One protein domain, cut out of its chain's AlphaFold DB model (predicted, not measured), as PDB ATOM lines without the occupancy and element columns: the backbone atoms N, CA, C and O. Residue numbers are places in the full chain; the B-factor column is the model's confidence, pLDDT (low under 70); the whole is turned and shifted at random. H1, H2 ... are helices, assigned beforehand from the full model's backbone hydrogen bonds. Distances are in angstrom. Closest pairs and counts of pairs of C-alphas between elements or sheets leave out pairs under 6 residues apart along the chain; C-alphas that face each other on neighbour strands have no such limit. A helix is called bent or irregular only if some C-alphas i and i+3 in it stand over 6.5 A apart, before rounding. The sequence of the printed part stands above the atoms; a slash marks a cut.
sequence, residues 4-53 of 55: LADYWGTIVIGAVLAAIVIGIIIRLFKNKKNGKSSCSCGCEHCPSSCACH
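AT A GLANCE: This is residues 4 to 53 of the 55 residues of the protein "FeoB-associated Cys-rich membrane protein" of Clostridiales bacterium (UniProt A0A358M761). One long, lone helix, H1, makes most of the length, and beyond its last residue a stretch of loop winds to a single short helical turn, H2, at the far end. The printed part has 50 residues, with two named helices in the order H1, H2 and no named strand; the class is all helix. The whole is extended, a rod spanning 59 by 15 by 14 A, with a radius of gyration of the C-alphas of 18.8 A.

HOW THE PARTS SIT: H1, residues 4 to 33, stands free over residues 4 to 27 and 29 to 33. H2, residues 49 to 52, is apart from H1, and a long link of 15 residues, 34 to 48, joins them. In H1, 23 of 26 O i to N i+4 pairs are within hydrogen-bond range; H2 is too short for such a pair, but its one O i to N i+3 pair is within range.

IN THESE COORDINATES: H1 begins at C-alpha 4 (184.882, 221.326, 210.076) and ends at C-alpha 33 (217.701, 196.620, 200.216), 42.2 A away. It is neither bent nor irregular, but only just: C-alphas 6 and 9 are 6.3 A apart. H2 measures 5.0 A and ends at C-alpha 52 (219.510, 184.085, 191.431).

THE WHOLE: The two C-alphas farthest apart, those of Ala 5 and Cys 50, are 59.4 A apart. The printed part has no cut. Mean pLDDT of the printed part is 72.5; residues 4 to 7 and 31 to 53 are under 70.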
ATOM      1  N   LEU A   4     183.495 221.654 209.709       54.69
ATOM      2  CA  LEU A   4     184.882 221.326 210.076       54.69
ATOM      3  C   LEU A   4     184.985 220.274 211.198       54.69
ATOM      4  O   LEU A   4     186.002 219.595 211.296       54.69
ATOM      5  N   ALA A   5     183.938 220.113 212.016       58.62
ATOM      6  CA  ALA A   5     183.914 219.184 213.149       58.62
ATOM      7  C   ALA A   5     183.412 217.774 212.787       58.62
ATOM      8  O   ALA A   5     183.537 216.868 213.605       58.62
ATOM      9  N   ASP A   6     182.899 217.567 211.574       63.38
ATOM     10  CA  ASP A   6     182.522 216.239 211.065       63.38
ATOM     11  C   ASP A   6     183.639 215.628 210.201       63.38
ATOM     12  O   ASP A   6     183.980 214.455 210.351       63.38
ATOM     13  N   TYR A   7     184.299 216.434 209.359       68.31
ATOM     14  CA  TYR A   7     185.335 215.938 208.438       68.31
ATOM     15  C   TYR A   7     186.742 215.840 209.041       68.31
ATOM     16  O   TYR A   7     187.611 215.211 208.435       68.31
ATOM     17  N   TRP A   8     186.993 216.395 210.236       73.75
ATOM     18  CA  TRP A   8     188.281 216.192 210.920       73.75
ATOM     19  C   TRP A   8     188.537 214.706 211.205       73.75
ATOM     20  O   TRP A   8     189.658 214.240 211.024       73.75
ATOM     21  N   GLY A   9     187.494 213.942 211.556       79.44
ATOM     22  CA  GLY A   9     187.591 212.499 211.766       79.44
ATOM     23  C   GLY A   9     188.001 211.777 210.485       79.44
ATOM     24  O   GLY A   9     188.930 210.972 210.497       79.44
ATOM     25  N   THR A  10     187.384 212.129 209.354       84.44
ATOM     26  CA  THR A  10     187.725 211.573 208.037       84.44
ATOM     27  C   THR A  10     189.168 211.884 207.637       84.44
ATOM     28  O   THR A  10     189.867 210.999 207.147       84.44
ATOM     29  N   ILE A  11     189.641 213.111 207.885       86.56
ATOM     30  CA  ILE A  11     191.028 213.516 207.606       86.56
ATOM     31  C   ILE A  11     192.009 212.731 208.483       86.56
ATOM     32  O   ILE A  11     193.009 212.227 207.975       86.56
ATOM     33  N   VAL A  12     191.717 212.575 209.779       90.38
ATOM     34  CA  VAL A  12     192.551 211.799 210.711       90.38
ATOM     35  C   VAL A  12     192.614 210.331 210.293       90.38
ATOM     36  O   VAL A  12     193.699 209.761 210.210       90.38
ATOM     37  N   ILE A  13     191.474 209.724 209.961       91.31
ATOM     38  CA  ILE A  13     191.401 208.329 209.508       91.31
ATOM     39  C   ILE A  13     192.166 208.148 208.190       91.31
ATOM     40  O   ILE A  13     192.948 207.207 208.054       91.31
ATOM     41  N   GLY A  14     192.007 209.081 207.245       92.50
ATOM     42  CA  GLY A  14     192.759 209.089 205.990       92.50
ATOM     43  C   GLY A  14     194.271 209.202 206.207       92.50
ATOM     44  O   GLY A  14     195.036 208.451 205.601       92.50
ATOM     45  N   ALA A  15     194.707 210.076 207.117       93.12
ATOM     46  CA  ALA A  15     196.117 210.246 207.460       93.12
ATOM     47  C   ALA A  15     196.716 208.982 208.101       93.12
ATOM     48  O   ALA A  15     197.821 208.575 207.738       93.12
ATOM     49  N   VAL A  16     195.981 208.326 209.006       95.56
ATOM     50  CA  VAL A  16     196.412 207.065 209.632       95.56
ATOM     51  C   VAL A  16     196.561 205.960 208.585       95.56
ATOM     52  O   VAL A  16     197.597 205.295 208.543       95.56
ATOM     53  N   LEU A  17     195.573 205.791 207.702       96.19
ATOM     54  CA  LEU A  17     195.638 204.800 206.623       96.19
ATOM     55  C   LEU A  17     196.829 205.054 205.690       96.19
ATOM     56  O   LEU A  17     197.585 204.129 205.389       96.19
ATOM     57  N   ALA A  18     197.042 206.310 205.287       95.19
ATOM     58  CA  ALA A  18     198.179 206.691 204.454       95.19
ATOM     59  C   ALA A  18     199.520 206.380 205.139       95.19
ATOM     60  O   ALA A  18     200.413 205.806 204.513       95.19
ATOM     61  N   ALA A  19     199.653 206.684 206.435       95.88
ATOM     62  CA  ALA A  19     200.860 206.387 207.204       95.88
ATOM     63  C   ALA A  19     201.162 204.878 207.264       95.88
ATOM     64  O   ALA A  19     202.319 204.478 207.110       95.88
ATOM     65  N   ILE A  20     200.138 204.033 207.426       96.12
ATOM     66  CA  ILE A  20     200.289 202.569 207.414       96.12
ATOM     67  C   ILE A  20     200.801 202.095 206.048       96.12
ATOM     68  O   ILE A  20     201.791 201.365 205.987       96.12
ATOM     69  N   VAL A  21     200.180 202.542 204.950       96.31
ATOM     70  CA  VAL A  21     200.581 202.168 203.580       96.31
ATOM     71  C   VAL A  21     202.019 202.600 203.289       96.31
ATOM     72  O   VAL A  21     202.826 201.790 202.828       96.31
ATOM     73  N   ILE A  22     202.380 203.842 203.622       95.81
ATOM     74  CA  ILE A  22     203.749 204.355 203.465       95.81
ATOM     75  C   ILE A  22     204.729 203.524 204.303       95.81
ATOM     76  O   ILE A  22     205.792 203.142 203.811       95.81
ATOM     77  N   GLY A  23     204.365 203.177 205.540       93.88
ATOM     78  CA  GLY A  23     205.168 202.317 206.408       93.88
ATOM     79  C   GLY A  23     205.422 200.931 205.808       93.88
ATOM     80  O   GLY A  23     206.553 200.439 205.862       93.88
ATOM     81  N   ILE A  24     204.407 200.325 205.186       92.00
ATOM     82  CA  ILE A  24     204.527 199.043 204.477       92.00
ATOM     83  C   ILE A  24     205.468 199.184 203.278       92.00
ATOM     84  O   ILE A  24     206.386 198.377 203.140       92.00
ATOM     85  N   ILE A  25     205.307 200.225 202.455       92.00
ATOM     86  CA  ILE A  25     206.171 200.477 201.292       92.00
ATOM     87  C   ILE A  25     207.627 200.665 201.735       92.00
ATOM     88  O   ILE A  25     208.521 199.999 201.213       92.00
ATOM     89  N   ILE A  26     207.880 201.501 202.747       90.75
ATOM     90  CA  ILE A  26     209.226 201.719 203.295       90.75
ATOM     91  C   ILE A  26     209.800 200.412 203.844       90.75
ATOM     92  O   ILE A  26     210.972 200.112 203.602       90.75
ATOM     93  N   ARG A  27     208.996 199.613 204.561       83.06
ATOM     94  CA  ARG A  27     209.419 198.285 205.018       83.06
ATOM     95  C   ARG A  27     209.761 197.385 203.842       83.06
ATOM     96  O   ARG A  27     210.814 196.772 203.905       83.06
ATOM     97  N   LEU A  28     208.966 197.345 202.773       80.56
ATOM     98  CA  LEU A  28     209.262 196.554 201.575       80.56
ATOM     99  C   LEU A  28     210.566 196.999 200.904       80.56
ATOM    100  O   LEU A  28     211.407 196.158 200.598       80.56
ATOM    101  N   PHE A  29     210.778 198.305 200.727       83.62
ATOM    102  CA  PHE A  29     212.013 198.834 200.142       83.62
ATOM    103  C   PHE A  29     213.231 198.562 201.025       83.62
ATOM    104  O   PHE A  29     214.274 198.138 200.523       83.62
ATOM    105  N   LYS A  30     213.108 198.736 202.347       78.12
ATOM    106  CA  LYS A  30     214.164 198.364 203.297       78.12
ATOM    107  C   LYS A  30     214.408 196.860 203.273       78.12
ATOM    108  O   LYS A  30     215.562 196.456 203.222       78.12
ATOM    109  N   ASN A  31     213.371 196.031 203.259       66.12
ATOM    110  CA  ASN A  31     213.493 194.575 203.214       66.12
ATOM    111  C   ASN A  31     214.198 194.123 201.924       66.12
ATOM    112  O   ASN A  31     215.126 193.322 201.979       66.12
ATOM    113  N   LYS A  32     213.859 194.752 200.788       65.31
ATOM    114  CA  LYS A  32     214.518 194.547 199.491       65.31
ATOM    115  C   LYS A  32     215.987 194.978 199.506       65.31
ATOM    116  O   LYS A  32     216.833 194.231 199.028       65.31
ATOM    117  N   LYS A  33     216.311 196.138 200.093       63.78
ATOM    118  CA  LYS A  33     217.701 196.620 200.216       63.78
ATOM    119  C   LYS A  33     218.543 195.751 201.156       63.78
ATOM    120  O   LYS A  33     219.729 195.577 200.917       63.78
ATOM    121  N   ASN A  34     217.934 195.183 202.197       58.44
ATOM    122  CA  ASN A  34     218.592 194.270 203.135       58.44
ATOM    123  C   ASN A  34     218.654 192.816 202.622       58.44
ATOM    124  O   ASN A  34     218.916 191.912 203.409       58.44
ATOM    125  N   GLY A  35     218.375 192.568 201.334       57.12
ATOM    126  CA  GLY A  35     218.489 191.236 200.727       57.12
ATOM    127  C   GLY A  35     217.492 190.205 201.261       57.12
ATOM    128  O   GLY A  35     217.583 189.029 200.923       57.12
ATOM    129  N   LYS A  36     216.512 190.631 202.065       53.66
ATOM    130  CA  LYS A  36     215.429 189.783 202.566       53.66
ATOM    131  C   LYS A  36     214.403 189.641 201.443       53.66
ATOM    132  O   LYS A  36     213.344 190.267 201.439       53.66
ATOM    133  N   SER A  37     214.768 188.867 200.424       51.34
ATOM    134  CA  SER A  37     213.799 188.297 199.493       51.34
ATOM    135  C   SER A  37     212.758 187.515 200.308       51.34
ATOM    136  O   SER A  37     213.069 187.039 201.395       51.34
ATOM    137  N   SER A  38     211.529 187.357 199.810       50.38
ATOM    138  CA  SER A  38     210.472 186.552 200.466       50.38
ATOM    139  C   SER A  38     210.873 185.090 200.751       50.38
ATOM    140  O   SER A  38     210.118 184.343 201.363       50.38
ATOM    141  N   CYS A  39     212.067 184.673 200.336       51.44
ATOM    142  CA  CYS A  39     212.695 183.430 200.743       51.44
ATOM    143  C   CYS A  39     213.128 183.523 202.216       51.44
ATOM    144  O   CYS A  39     214.170 184.082 202.545       51.44
ATOM    145  N   SER A  40     212.312 182.957 203.108       51.97
ATOM    146  CA  SER A  40     212.640 182.792 204.534       51.97
ATOM    147  C   SER A  40     213.858 181.886 204.770       51.97
ATOM    148  O   SER A  40     214.410 181.874 205.869       51.97
ATOM    149  N   CYS A  41     214.272 181.123 203.760       49.25
ATOM    150  CA  CYS A  41     215.495 180.335 203.762       49.25
ATOM    151  C   CYS A  41     216.614 181.193 203.166       49.25
ATOM    152  O   CYS A  41     216.467 181.689 202.049       49.25
ATOM    153  N   GLY A  42     217.715 181.379 203.900       57.19
ATOM    154  CA  GLY A  42     218.908 182.056 203.383       57.19
ATOM    155  C   GLY A  42     219.308 181.524 202.000       57.19
ATOM    156  O   GLY A  42     219.053 180.364 201.667       57.19
ATOM    157  N   CYS A  43     219.919 182.378 201.174       57.81
ATOM    158  CA  CYS A  43     220.281 182.060 199.784       57.81
ATOM    159  C   CYS A  43     221.192 180.821 199.637       57.81
ATOM    160  O   CYS A  43     221.332 180.298 198.535       57.81
ATOM    161  N   GLU A  44     221.759 180.335 200.743       56.03
ATOM    162  CA  GLU A  44     222.549 179.107 200.855       56.03
ATOM    163  C   GLU A  44     221.744 177.822 200.582       56.03
ATOM    164  O   GLU A  44     222.320 176.850 200.109       56.03
ATOM    165  N   HIS A  45     220.421 177.807 200.817       57.00
ATOM    166  CA  HIS A  45     219.561 176.631 200.568       57.00
ATOM    167  C   HIS A  45     218.327 176.948 199.704       57.00
ATOM    168  O   HIS A  45     217.364 176.184 199.661       57.00
ATOM    169  N   CYS A  46     218.316 178.098 199.025       63.69
ATOM    170  CA  CYS A  46     217.190 178.477 198.179       63.69
ATOM    171  C   CYS A  46     217.124 177.547 196.947       63.69
ATOM    172  O   CYS A  46     218.079 177.518 196.170       63.69
ATOM    173  N   PRO A  47     216.009 176.834 196.688       60.12
ATOM    174  CA  PRO A  47     215.880 175.952 195.520       60.12
ATOM    175  C   PRO A  47     215.969 176.713 194.186       60.12
ATOM    176  O   PRO A  47     216.229 176.123 193.142       60.12
ATOM    177  N   SER A  48     215.814 178.043 194.222       56.56
ATOM    178  CA  SER A  48     215.994 178.943 193.080       56.56
ATOM    179  C   SER A  48     217.388 179.598 193.018       56.56
ATOM    180  O   SER A  48     217.593 180.520 192.223       56.56
ATOM    181  N   SER A  49     218.362 179.143 193.819       58.91
ATOM    182  CA  SER A  49     219.731 179.695 193.850       58.91
ATOM    183  C   SER A  49     220.423 179.620 192.475       58.91
ATOM    184  O   SER A  49     221.140 180.540 192.085       58.91
ATOM    185  N   CYS A  50     220.078 178.609 191.665       56.88
ATOM    186  CA  CYS A  50     220.550 178.445 190.283       56.88
ATOM    187  C   CYS A  50     220.147 179.608 189.346       56.88
ATOM    188  O   CYS A  50     220.872 179.927 188.409       56.88
ATOM    189  N   ALA A  51     219.011 180.271 189.601       62.12
ATOM    190  CA  ALA A  51     218.539 181.418 188.815       62.12
ATOM    191  C   ALA A  51     218.948 182.774 189.419       62.12
ATOM    192  O   ALA A  51     219.096 183.753 188.690       62.12
ATOM    193  N   CYS A  52     219.140 182.844 190.742       63.03
ATOM    194  CA  CYS A  52     219.510 184.085 191.431       63.03
ATOM    195  C   CYS A  52     220.976 184.498 191.224       63.03
ATOM    196  O   CYS A  52     221.270 185.685 191.331       63.03
ATOM    197  N   HIS A  53     221.874 183.562 190.908       55.25
ATOM    198  CA  HIS A  53     223.281 183.847 190.617       55.25
ATOM    199  C   HIS A  53     223.633 183.414 189.186       55.25
ATOM    200  O   HIS A  53     224.439 182.512 188.959       55.25
TER     201      HIS A  53